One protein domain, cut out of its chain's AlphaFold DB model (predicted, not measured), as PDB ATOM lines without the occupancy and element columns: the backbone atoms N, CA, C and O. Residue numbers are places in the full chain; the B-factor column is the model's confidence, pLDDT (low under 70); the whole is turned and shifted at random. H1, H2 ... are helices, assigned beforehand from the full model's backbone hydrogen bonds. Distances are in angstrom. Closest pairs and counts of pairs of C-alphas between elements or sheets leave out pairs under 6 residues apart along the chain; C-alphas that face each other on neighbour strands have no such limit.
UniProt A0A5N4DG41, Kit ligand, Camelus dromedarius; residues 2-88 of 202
ATOM      1  N   VAL A   2      16.440  -4.011  -3.147       91.50
ATOM      2  CA  VAL A   2      17.093  -5.117  -3.885       91.50
ATOM      3  C   VAL A   2      17.718  -6.192  -2.995       91.50
ATOM      4  O   VAL A   2      17.390  -7.355  -3.172       91.50
ATOM      5  N   ALA A   3      18.448  -5.822  -1.939       91.31
ATOM      6  CA  ALA A   3      18.994  -6.803  -0.993       91.31
ATOM      7  C   ALA A   3      17.917  -7.689  -0.330       91.31
ATOM      8  O   ALA A   3      18.113  -8.880  -0.136       91.31
ATOM      9  N   GLN A   4      16.743  -7.128  -0.016       93.12
ATOM     10  CA  GLN A   4      15.631  -7.894   0.570       93.12
ATOM     11  C   GLN A   4      14.925  -8.772  -0.472       93.12
ATOM     12  O   GLN A   4      14.434  -9.851  -0.141       93.12
ATOM     13  N   LEU A   5      14.871  -8.317  -1.730       95.00
ATOM     14  CA  LEU A   5      14.344  -9.108  -2.841       95.00
ATOM     15  C   LEU A   5      15.248 -10.304  -3.149       95.00
ATOM     16  O   LEU A   5      14.706 -11.384  -3.350       95.00
ATOM     17  N   SER A   6      16.575 -10.131  -3.118       95.50
ATOM     18  CA  SER A   6      17.547 -11.224  -3.278       95.50
ATOM     19  C   SER A   6      17.310 -12.307  -2.221       95.50
ATOM     20  O   SER A   6      16.986 -13.437  -2.575       95.50
ATOM     21  N   VAL A   7      17.290 -11.942  -0.931       95.19
ATOM     22  CA  VAL A   7      16.997 -12.890   0.165       95.19
ATOM     23  C   VAL A   7      15.656 -13.604  -0.042       95.19
ATOM     24  O   VAL A   7      15.583 -14.826   0.044       95.19
ATOM     25  N   SER A   8      14.593 -12.861  -0.372       96.00
ATOM     26  CA  SER A   8      13.255 -13.442  -0.555       96.00
ATOM     27  C   SER A   8      13.173 -14.394  -1.753       96.00
ATOM     28  O   SER A   8      12.443 -15.382  -1.703       96.00
ATOM     29  N   LEU A   9      13.879 -14.093  -2.848       96.88
ATOM     30  CA  LEU A   9      13.922 -14.944  -4.036       96.88
ATOM     31  C   LEU A   9      14.760 -16.199  -3.796       96.88
ATOM     32  O   LEU A   9      14.355 -17.267  -4.243       96.88
ATOM     33  N   THR A  10      15.862 -16.096  -3.055       96.88
ATOM     34  CA  THR A  10      16.685 -17.243  -2.650       96.88
ATOM     35  C   THR A  10      15.902 -18.193  -1.740       96.88
ATOM     36  O   THR A  10      15.851 -19.394  -2.004       96.88
ATOM     37  N   ASP A  11      15.176 -17.662  -0.751       96.00
ATOM     38  CA  ASP A  11      14.274 -18.449   0.105       96.00
ATOM     39  C   ASP A  11      13.117 -19.091  -0.678       96.00
ATOM     40  O   ASP A  11      12.590 -20.142  -0.294       96.00
ATOM     41  N   LEU A  12      12.665 -18.437  -1.753       95.50
ATOM     42  CA  LEU A  12      11.635 -18.968  -2.640       95.50
ATOM     43  C   LEU A  12      12.197 -20.067  -3.548       95.50
ATOM     44  O   LEU A  12      11.503 -21.056  -3.780       95.50
ATOM     45  N   LEU A  13      13.429 -19.911  -4.036       95.81
ATOM     46  CA  LEU A  13      14.113 -20.867  -4.904       95.81
ATOM     47  C   LEU A  13      14.256 -22.233  -4.225       95.81
ATOM     48  O   LEU A  13      13.950 -23.245  -4.853       95.81
ATOM     49  N   ASP A  14      14.605 -22.252  -2.935       94.94
ATOM     50  CA  ASP A  14      14.735 -23.470  -2.115       94.94
ATOM     51  C   ASP A  14      13.427 -24.284  -2.015       94.94
ATOM     52  O   ASP A  14      13.432 -25.488  -1.767       94.94
ATOM     53  N   LYS A  15      12.270 -23.658  -2.274       95.00
ATOM     54  CA  LYS A  15      10.966 -24.347  -2.263       95.00
ATOM     55  C   LYS A  15      10.676 -25.122  -3.545       95.00
ATOM     56  O   LYS A  15       9.704 -25.879  -3.577       95.00
ATOM     57  N   PHE A  16      11.462 -24.927  -4.601       93.50
ATOM     58  CA  PHE A  16      11.264 -25.585  -5.887       93.50
ATOM     59  C   PHE A  16      12.389 -26.576  -6.168       93.50
ATOM     60  O   PHE A  16      13.563 -26.298  -5.960       93.50
ATOM     61  N   SER A  17      12.036 -27.742  -6.701       90.94
ATOM     62  CA  SER A  17      13.032 -28.704  -7.165       90.94
ATOM     63  C   SER A  17      13.638 -28.259  -8.494       90.94
ATOM     64  O   SER A  17      12.934 -27.782  -9.388       90.94
ATOM     65  N   ASN A  18      14.943 -28.478  -8.647       87.19
ATOM     66  CA  ASN A  18      15.650 -28.239  -9.898       87.19
ATOM     67  C   ASN A  18      15.315 -29.340 -10.917       87.19
ATOM     68  O   ASN A  18      15.981 -30.372 -10.989       87.19
ATOM     69  N   ILE A  19      14.235 -29.133 -11.668       80.88
ATOM     70  CA  ILE A  19      13.818 -30.018 -12.757       80.88
ATOM     71  C   ILE A  19      14.381 -29.450 -14.064       80.88
ATOM     72  O   ILE A  19      14.100 -28.305 -14.427       80.88
ATOM     73  N   SER A  20      15.185 -30.267 -14.751       69.38
ATOM     74  CA  SER A  20      15.920 -29.923 -15.979       69.38
ATOM     75  C   SER A  20      15.053 -29.919 -17.245       69.38
ATOM     76  O   SER A  20      15.514 -29.490 -18.303       69.38
ATOM     77  N   GLU A  21      13.826 -30.428 -17.173       75.50
ATOM     78  CA  GLU A  21      12.960 -30.582 -18.339       75.50
ATOM     79  C   GLU A  21      11.945 -29.436 -18.420       75.50
ATOM     80  O   GLU A  21      11.019 -29.330 -17.617       75.50
ATOM     81  N   GLY A  22      12.118 -28.571 -19.422       75.31
ATOM     82  CA  GLY A  22      11.159 -27.523 -19.773       75.31
ATOM     83  C   GLY A  22      11.264 -26.222 -18.964       75.31
ATOM     84  O   GLY A  22      12.287 -25.900 -18.359       75.31
ATOM     85  N   LEU A  23      10.191 -25.424 -19.018       78.81
ATOM     86  CA  LEU A  23      10.068 -24.161 -18.288       78.81
ATOM     87  C   LEU A  23       9.721 -24.459 -16.821       78.81
ATOM     88  O   LEU A  23       8.554 -24.659 -16.487       78.81
ATOM     89  N   SER A  24      10.730 -24.501 -15.951       90.62
ATOM     90  CA  SER A  24      10.543 -24.750 -14.519       90.62
ATOM     91  C   SER A  24      10.552 -23.455 -13.704       90.62
ATOM     92  O   SER A  24      11.316 -22.526 -13.983       90.62
ATOM     93  N   ASN A  25       9.727 -23.404 -12.653       92.31
ATOM     94  CA  ASN A  25       9.720 -22.284 -11.704       92.31
ATOM     95  C   ASN A  25      11.107 -22.069 -11.089       92.31
ATOM     96  O   ASN A  25      11.528 -20.927 -10.945       92.31
ATOM     97  N   TYR A  26      11.834 -23.156 -10.809       94.19
ATOM     98  CA  TYR A  26      13.216 -23.097 -10.342       94.19
ATOM     99  C   TYR A  26      14.101 -22.302 -11.311       94.19
ATOM    100  O   TYR A  26      14.735 -21.338 -10.903       94.19
ATOM    101  N   SER A  27      14.092 -22.637 -12.608       93.69
ATOM    102  CA  SER A  27      14.914 -21.936 -13.603       93.69
ATOM    103  C   SER A  27      14.535 -20.459 -13.756       93.69
ATOM    104  O   SER A  27      15.407 -19.617 -13.958       93.69
ATOM    105  N   ILE A  28      13.243 -20.129 -13.658       94.31
ATOM    106  CA  ILE A  28      12.783 -18.736 -13.703       94.31
ATOM    107  C   ILE A  28      13.308 -17.978 -12.483       94.31
ATOM    108  O   ILE A  28      13.926 -16.930 -12.641       94.31
ATOM    109  N   ILE A  29      13.087 -18.508 -11.280       95.94
ATOM    110  CA  ILE A  29      13.467 -17.845 -10.031       95.94
ATOM    111  C   ILE A  29      14.991 -17.727  -9.927       95.94
ATOM    112  O   ILE A  29      15.465 -16.648  -9.600       95.94
ATOM    113  N   ASP A  30      15.758 -18.756 -10.296       95.12
ATOM    114  CA  ASP A  30      17.231 -18.731 -10.322       95.12
ATOM    115  C   ASP A  30      17.771 -17.587 -11.196       95.12
ATOM    116  O   ASP A  30      18.685 -16.863 -10.807       95.12
ATOM    117  N   LYS A  31      17.160 -17.358 -12.365       95.56
ATOM    118  CA  LYS A  31      17.520 -16.219 -13.221       95.56
ATOM    119  C   LYS A  31      17.168 -14.878 -12.581       95.56
ATOM    120  O   LYS A  31      17.927 -13.928 -12.734       95.56
ATOM    121  N   LEU A  32      16.034 -14.785 -11.884       96.50
ATOM    122  CA  LEU A  32      15.645 -13.563 -11.177       96.50
ATOM    123  C   LEU A  32      16.566 -13.274  -9.986       96.50
ATOM    124  O   LEU A  32      16.885 -12.110  -9.768       96.50
ATOM    125  N   VAL A  33      17.009 -14.305  -9.257       96.81
ATOM    126  CA  VAL A  33      18.007 -14.186  -8.180       96.81
ATOM    127  C   VAL A  33      19.281 -13.558  -8.734       96.81
ATOM    128  O   VAL A  33      19.668 -12.495  -8.267       96.81
ATOM    129  N   LYS A  34      19.837 -14.119  -9.816       96.75
ATOM    130  CA  LYS A  34      21.054 -13.598 -10.463       96.75
ATOM    131  C   LYS A  34      20.934 -12.130 -10.868       96.75
ATOM    132  O   LYS A  34      21.811 -11.340 -10.554       96.75
ATOM    133  N   ILE A  35      19.816 -11.743 -11.491       95.50
ATOM    134  CA  ILE A  35      19.576 -10.341 -11.872       95.50
ATOM    135  C   ILE A  35      19.589  -9.421 -10.645       95.50
ATOM    136  O   ILE A  35      20.112  -8.313 -10.716       95.50
ATOM    137  N   VAL A  36      18.976  -9.831  -9.532       95.69
ATOM    138  CA  VAL A  36      18.943  -8.989  -8.328       95.69
ATOM    139  C   VAL A  36      20.287  -8.972  -7.618       95.69
ATOM    140  O   VAL A  36      20.649  -7.918  -7.103       95.69
ATOM    141  N   ASP A  37      21.020 -10.081  -7.604       95.00
ATOM    142  CA  ASP A  37      22.356 -10.154  -7.012       95.00
ATOM    143  C   ASP A  37      23.328  -9.219  -7.744       95.00
ATOM    144  O   ASP A  37      23.975  -8.408  -7.085       95.00
ATOM    145  N   ASP A  38      23.308  -9.202  -9.082       94.00
ATOM    146  CA  ASP A  38      24.081  -8.246  -9.893       94.00
ATOM    147  C   ASP A  38      23.736  -6.784  -9.530       94.00
ATOM    148  O   ASP A  38      24.597  -5.903  -9.484       94.00
ATOM    149  N   LEU A  39      22.460  -6.494  -9.240       91.69
ATOM    150  CA  LEU A  39      22.031  -5.158  -8.808       91.69
ATOM    151  C   LEU A  39      22.460  -4.825  -7.377       91.69
ATOM    152  O   LEU A  39      22.675  -3.654  -7.066       91.69
ATOM    153  N   VAL A  40      22.543  -5.816  -6.487       91.19
ATOM    154  CA  VAL A  40      23.077  -5.625  -5.133       91.19
ATOM    155  C   VAL A  40      24.568  -5.316  -5.214       91.19
ATOM    156  O   VAL A  40      24.988  -4.327  -4.619       91.19
ATOM    157  N   GLU A  41      25.328  -6.079  -6.000       91.38
ATOM    158  CA  GLU A  41      26.760  -5.854  -6.232       91.38
ATOM    159  C   GLU A  41      27.013  -4.453  -6.807       91.38
ATOM    160  O   GLU A  41      27.758  -3.665  -6.224       91.38
ATOM    161  N   CYS A  42      26.275  -4.068  -7.853       88.56
ATOM    162  CA  CYS A  42      26.343  -2.727  -8.444       88.56
ATOM    163  C   CYS A  42      26.092  -1.602  -7.416       88.56
ATOM    164  O   CYS A  42      26.758  -0.566  -7.432       88.56
ATOM    165  N   MET A  43      25.158  -1.801  -6.478       83.31
ATOM    166  CA  MET A  43      24.874  -0.836  -5.407       83.31
ATOM    167  C   MET A  43      25.950  -0.774  -4.319       83.31
ATOM    168  O   MET A  43      26.046   0.234  -3.613       83.31
ATOM    169  N   GLU A  44      26.698  -1.855  -4.115       82.69
ATOM    170  CA  GLU A  44      27.795  -1.907  -3.153       82.69
ATOM    171  C   GLU A  44      29.061  -1.256  -3.715       82.69
ATOM    172  O   GLU A  44      29.718  -0.502  -2.992       82.69
ATOM    173  N   GLU A  45      29.347  -1.470  -5.002       80.31
ATOM    174  CA  GLU A  45      30.454  -0.831  -5.720       80.31
ATOM    175  C   GLU A  45      30.232   0.675  -5.899       80.31
ATOM    176  O   GLU A  45      31.135   1.486  -5.671       80.31
ATOM    177  N   HIS A  46      29.011   1.076  -6.256       70.44
ATOM    178  CA  HIS A  46      28.637   2.473  -6.430       70.44
ATOM    179  C   HIS A  46      27.925   2.996  -5.183       70.44
ATOM    180  O   HIS A  46      26.697   3.095  -5.124       70.44
ATOM    181  N   SER A  47      28.699   3.383  -4.162       63.00
ATOM    182  CA  SER A  47      28.129   4.072  -3.004       63.00
ATOM    183  C   SER A  47      27.679   5.481  -3.403       63.00
ATOM    184  O   SER A  47      28.446   6.442  -3.363       63.00
ATOM    185  N   PHE A  48      26.420   5.626  -3.797       66.38
ATOM    186  CA  PHE A  48      25.824   6.942  -3.981       66.38
ATOM    187  C   PHE A  48      25.722   7.623  -2.608       66.38
ATOM    188  O   PHE A  48      25.031   7.113  -1.725       66.38
ATOM    189  N   GLU A  49      26.366   8.780  -2.421       59.88
ATOM    190  CA  GLU A  49      26.338   9.535  -1.151       59.88
ATOM    191  C   GLU A  49      24.903   9.823  -0.661       59.88
ATOM    192  O   GLU A  49      24.645   9.882   0.541       59.88
ATOM    193  N   ASN A  50      23.950   9.923  -1.595       60.78
ATOM    194  CA  ASN A  50      22.539  10.208  -1.327       60.78
ATOM    195  C   ASN A  50      21.668   8.952  -1.131       60.78
ATOM    196  O   ASN A  50      20.494   9.070  -0.770       60.78
ATOM    197  N   VAL A  51      22.194   7.741  -1.358       62.56
ATOM    198  CA  VAL A  51      21.433   6.501  -1.149       62.56
ATOM    199  C   VAL A  51      21.566   6.076   0.305       62.56
ATOM    200  O   VAL A  51      22.547   5.480   0.748       62.56
ATOM    201  N   LYS A  52      20.522   6.383   1.078       65.06
ATOM    202  CA  LYS A  52      20.428   6.003   2.486       65.06
ATOM    203  C   LYS A  52      20.399   4.480   2.615       65.06
ATOM    204  O   LYS A  52      19.380   3.843   2.342       65.06
ATOM    205  N   LYS A  53      21.491   3.893   3.114       65.94
ATOM    206  CA  LYS A  53      21.465   2.532   3.667       65.94
ATOM    207  C   LYS A  53      20.429   2.527   4.793       65.94
ATOM    208  O   LYS A  53      20.528   3.320   5.732       65.94
ATOM    209  N   SER A  54      19.377   1.714   4.677       63.62
ATOM    210  CA  SER A  54      18.344   1.688   5.714       63.62
ATOM    211  C   SER A  54      18.970   1.188   7.014       63.62
ATOM    212  O   SER A  54      19.477   0.071   7.058       63.62
ATOM    213  N   SER A  55      18.925   1.992   8.073       58.28
ATOM    214  CA  SER A  55      19.542   1.667   9.366       58.28
ATOM    215  C   SER A  55      18.826   0.550  10.138       58.28
ATOM    216  O   SER A  55      19.322   0.105  11.168       58.28
ATOM    217  N   LYS A  56      17.665   0.091   9.656       70.50
ATOM    218  CA  LYS A  56      16.873  -0.984  10.255       70.50
ATOM    219  C   LYS A  56      16.378  -1.930   9.167       70.50
ATOM    220  O   LYS A  56      15.946  -1.458   8.113       70.50
ATOM    221  N   SER A  57      16.430  -3.239   9.424       68.25
ATOM    222  CA  SER A  57      15.782  -4.218   8.550       68.25
ATOM    223  C   SER A  57      14.281  -3.903   8.473       68.25
ATOM    224  O   SER A  57      13.654  -3.640   9.507       68.25
ATOM    225  N   PRO A  58      13.694  -3.862   7.266       78.62
ATOM    226  CA  PRO A  58      12.254  -3.734   7.123       78.62
ATOM    227  C   PRO A  58      11.537  -4.868   7.858       78.62
ATOM    228  O   PRO A  58      12.036  -5.989   7.929       78.62
ATOM    229  N   GLU A  59      10.358  -4.574   8.396       83.56
ATOM    230  CA  GLU A  59       9.529  -5.596   9.029       83.56
ATOM    231  C   GLU A  59       9.087  -6.641   7.987       83.56
ATOM    232  O   GLU A  59       8.630  -6.246   6.904       83.56
ATOM    233  N   PRO A  60       9.203  -7.951   8.281       87.50
ATOM    234  CA  PRO A  60       8.742  -8.998   7.381       87.50
ATOM    235  C   PRO A  60       7.249  -8.856   7.090       87.50
ATOM    236  O   PRO A  60       6.432  -8.680   7.993       87.50
ATOM    237  N   ARG A  61       6.877  -8.952   5.814       91.12
ATOM    238  CA  ARG A  61       5.482  -8.900   5.369       91.12
ATOM    239  C   ARG A  61       5.203 -10.039   4.410       91.12
ATOM    240  O   ARG A  61       6.043 -10.386   3.586       91.12
ATOM    241  N   LEU A  62       3.999 -10.590   4.512       93.25
ATOM    242  CA  LEU A  62       3.520 -11.624   3.606       93.25
ATOM    243  C   LEU A  62       2.854 -10.977   2.392       93.25
ATOM    244  O   LEU A  62       2.038 -10.062   2.526       93.25
ATOM    245  N   PHE A  63       3.185 -11.477   1.207       94.81
ATOM    246  CA  PHE A  63       2.639 -11.005  -0.059       94.81
ATOM    247  C   PHE A  63       2.119 -12.183  -0.880       94.81
ATOM    248  O   PHE A  63       2.667 -13.282  -0.828       94.81
ATOM    249  N   THR A  64       1.076 -11.941  -1.674       97.50
ATOM    250  CA  THR A  64       0.734 -12.847  -2.775       97.50
ATOM    251  C   THR A  64       1.819 -12.757  -3.856       97.50
ATOM    252  O   THR A  64       2.447 -11.699  -3.974       97.50
ATOM    253  N   PRO A  65       2.029 -13.804  -4.681       96.62
ATOM    254  CA  PRO A  65       3.044 -13.770  -5.735       96.62
ATOM    255  C   PRO A  65       2.913 -12.551  -6.654       96.62
ATOM    256  O   PRO A  65       3.897 -11.871  -6.917       96.62
ATOM    257  N   GLU A  66       1.691 -12.201  -7.060       97.38
ATOM    258  CA  GLU A  66       1.419 -11.019  -7.887       97.38
ATOM    259  C   GLU A  66       1.926  -9.723  -7.239       97.38
ATOM    260  O   GLU A  66       2.653  -8.950  -7.861       97.38
ATOM    261  N   LYS A  67       1.592  -9.495  -5.962       97.50
ATOM    262  CA  LYS A  67       2.040  -8.301  -5.234       97.50
ATOM    263  C   LYS A  67       3.555  -8.286  -5.059       97.50
ATOM    264  O   LYS A  67       4.165  -7.230  -5.208       97.50
ATOM    265  N   PHE A  68       4.153  -9.437  -4.762       97.25
ATOM    266  CA  PHE A  68       5.600  -9.567  -4.623       97.25
ATOM    267  C   PHE A  68       6.319  -9.218  -5.932       97.25
ATOM    268  O   PHE A  68       7.178  -8.337  -5.945       97.25
ATOM    269  N   PHE A  69       5.917  -9.828  -7.049       97.25
ATOM    270  CA  PHE A  69       6.527  -9.557  -8.351       97.25
ATOM    271  C   PHE A  69       6.185  -8.157  -8.892       97.25
ATOM    272  O   PHE A  69       6.974  -7.572  -9.629       97.25
ATOM    273  N   GLY A  70       5.074  -7.552  -8.460       97.50
ATOM    274  CA  GLY A  70       4.795  -6.133  -8.692       97.50
ATOM    275  C   GLY A  70       5.802  -5.209  -7.993       97.50
ATOM    276  O   GLY A  70       6.289  -4.251  -8.596       97.50
ATOM    277  N   ILE A  71       6.169  -5.513  -6.741       95.94
ATOM    278  CA  ILE A  71       7.224  -4.792  -6.007       95.94
ATOM    279  C   ILE A  71       8.588  -5.032  -6.655       95.94
ATOM    280  O   ILE A  71       9.371  -4.088  -6.774       95.94
ATOM    281  N   PHE A  72       8.863  -6.265  -7.088       96.00
ATOM    282  CA  PHE A  72      10.076  -6.615  -7.821       96.00
ATOM    283  C   PHE A  72      10.224  -5.743  -9.072       96.00
ATOM    284  O   PHE A  72      11.182  -4.984  -9.156       96.00
ATOM    285  N   ASN A  73       9.242  -5.753  -9.979       95.38
ATOM    286  CA  ASN A  73       9.303  -4.986 -11.227       95.38
ATOM    287  C   ASN A  73       9.480  -3.490 -10.968       95.38
ATOM    288  O   ASN A  73      10.363  -2.864 -11.542       95.38
ATOM    289  N   ARG A  74       8.711  -2.934 -10.024       94.88
ATOM    290  CA  ARG A  74       8.844  -1.525  -9.639       94.88
ATOM    291  C   ARG A  74      10.226  -1.203  -9.072       94.88
ATOM    292  O   ARG A  74      10.718  -0.098  -9.269       94.88
ATOM    293  N   SER A  75      10.833  -2.147  -8.354       92.56
ATOM    294  CA  SER A  75      12.193  -1.989  -7.843       92.56
ATOM    295  C   SER A  75      13.193  -1.980  -8.991       92.56
ATOM    296  O   SER A  75      13.996  -1.062  -9.030       92.56
ATOM    297  N   ILE A  76      13.111  -2.914  -9.944       92.12
ATOM    298  CA  ILE A  76      13.988  -2.951 -11.129       92.12
ATOM    299  C   ILE A  76      13.831  -1.689 -11.987       92.12
ATOM    300  O   ILE A  76      14.822  -1.101 -12.408       92.12
ATOM    301  N   ASP A  77      12.604  -1.227 -12.222       91.56
ATOM    302  CA  ASP A  77      12.367  -0.010 -13.002       91.56
ATOM    303  C   ASP A  77      12.956   1.232 -12.322       91.56
ATOM    304  O   ASP A  77      13.516   2.085 -13.002       91.56
ATOM    305  N   ALA A  78      12.931   1.301 -10.987       88.94
ATOM    306  CA  ALA A  78      13.546   2.404 -10.252       88.94
ATOM    307  C   ALA A  78      15.074   2.481 -10.434       88.94
ATOM    308  O   ALA A  78      15.645   3.557 -10.264       88.94
ATOM    309  N   PHE A  79      15.740   1.379 -10.803       84.75
ATOM    310  CA  PHE A  79      17.168   1.399 -11.134       84.75
ATOM    311  C   PHE A  79      17.453   2.091 -12.465       84.75
ATOM    312  O   PHE A  79      18.495   2.725 -12.601       84.75
ATOM    313  N   LYS A  80      16.527   2.026 -13.429       85.88
ATOM    314  CA  LYS A  80      16.693   2.689 -14.735       85.88
ATOM    315  C   LYS A  80      16.771   4.208 -14.591       85.88
ATOM    316  O   LYS A  80      17.520   4.854 -15.312       85.88
ATOM    317  N   ASP A  81      16.037   4.751 -13.625       80.50
ATOM    318  CA  ASP A  81      15.973   6.187 -13.350       80.50
ATOM    319  C   ASP A  81      16.926   6.627 -12.221       80.50
ATOM    320  O   ASP A  81      16.900   7.790 -11.807       80.50
ATOM    321  N   LEU A  82      17.763   5.719 -11.699       76.56
ATOM    322  CA  LEU A  82      18.538   5.937 -10.474       76.56
ATOM    323  C   LEU A  82      19.523   7.103 -10.595       76.56
ATOM    324  O   LEU A  82      19.594   7.931  -9.689       76.56
ATOM    325  N   GLU A  83      20.232   7.219 -11.718       70.00
ATOM    326  CA  GLU A  83      21.193   8.303 -11.969       70.00
ATOM    327  C   GLU A  83      20.506   9.685 -11.980       70.00
ATOM    328  O   GLU A  83      20.970  10.656 -11.378       70.00
ATOM    329  N   MET A  84      19.322   9.755 -12.591       67.25
ATOM    330  CA  MET A  84      18.517  10.973 -12.679       67.25
ATOM    331  C   MET A  84      17.816  11.314 -11.350       67.25
ATOM    332  O   MET A  84      17.515  12.480 -11.085       67.25
ATOM    333  N   ALA A  85      17.526  10.313 -10.516       63.09
ATOM    334  CA  ALA A  85      16.889  10.481  -9.213       63.09
ATOM    335  C   ALA A  85      17.894  10.833  -8.105       63.09
ATOM    336  O   ALA A  85      17.592  11.678  -7.266       63.09
ATOM    337  N   ALA A  86      19.096  10.250  -8.118       61.28
ATOM    338  CA  ALA A  86      20.133  10.481  -7.107       61.28
ATOM    339  C   ALA A  86      20.675  11.923  -7.101       61.28
ATOM    340  O   ALA A  86      21.161  12.395  -6.072       61.28
ATOM    341  N   SER A  87      20.571  12.631  -8.230       60.25
ATOM    342  CA  SER A  87      20.929  14.050  -8.362       60.25
ATOM    343  C   SER A  87      19.867  15.011  -7.806       60.25
ATOM    344  O   SER A  87      20.153  16.189  -7.588       60.25
ATOM    345  N   LYS A  88      18.645  14.528  -7.541       61.31
ATOM    346  CA  LYS A  88      17.546  15.324  -6.982       61.31
ATOM    347  C   LYS A  88      17.485  15.102  -5.472       61.31
ATOM    348  O   LYS A  88      17.114  14.034  -4.997       61.31
TER     349      LYS A  88
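Overview. This is residues 2 to 88 of the 202 residues of the protein "Kit ligand" of Camelus dromedarius (UniProt A0A5N4DG41). Picture a hairpin of two helices, H1 and the longer H2, side by side and running opposite ways, with a third helix, H3, loosely set over one side of the pair and a short H4 just past the end of H3. A long stretch with no named element, residues 46 to 64, swings wide from the end of H2 round to the beginning of H3. The printed part has 87 residues with four named helices, in the order H1, H2, H3, H4, and no named strand; the class is all helix. It is only just loose, close to compact, with a radius of gyration of the C-alphas of 14.7 A, and its elongated outline spans 46 by 25 by 20 A.

Along the chain. Begin at C-alpha 2, at (17.093, -5.117, -3.885); from there H1 runs through residues 2 to 13, 16.1 A from first to last C-alpha. Go on past residues 14 to 24 to C-alpha 25 at (9.720, -22.284, -11.704), where H2 begins; it takes residues 25 to 45 and is 30.4 A long. After residues 46 to 64 you reach H3, residues 65 to 80, 23.2 A long. One residue later comes H4, residues 82 to 86, 5.9 A long, whose last C-alpha is at (20.133, 10.481, -7.107).

Arrangement. Look first at H1 and H2, a helical hairpin: they touch, and their closest C-alphas, those of Ser 6 and Val 36, are 5.7 A apart. Their lines stand at a shallow tilt of 24 degrees, opposite ways. Next compare Leu 5 with Phe 72: their C-alphas, 7.0 A apart, are the closest of H1 and H3, which are close but not clearly touching. These two run opposite ways at a steep tilt of 37 degrees, only just steep. H2 and H3 are near each other, with 8 pairs of C-alphas within 10 A and the closest 8.3 A apart. H3 and H4 meet only through their link, and H4 is apart from H1 and H2. In the backbones of H1, H2 and H4 every O i to N i+4 pair is within hydrogen-bond range; in H3, 11 of 12 are.

Size, cuts and confidence. The two C-alphas farthest apart are those of Glu 21 and Lys 88, at 47.5 A. The printed part has no cut. The links H1 to H2, of 11 residues, and H2 to H3, of 19, are long, while H3 to H4 is tight. In the B-factor column you will find a mean pLDDT of 85.7 for the printed part; the model's confidence is under 70 at residue 20, residues 47 to 55, residue 57 and residues 84 to 88.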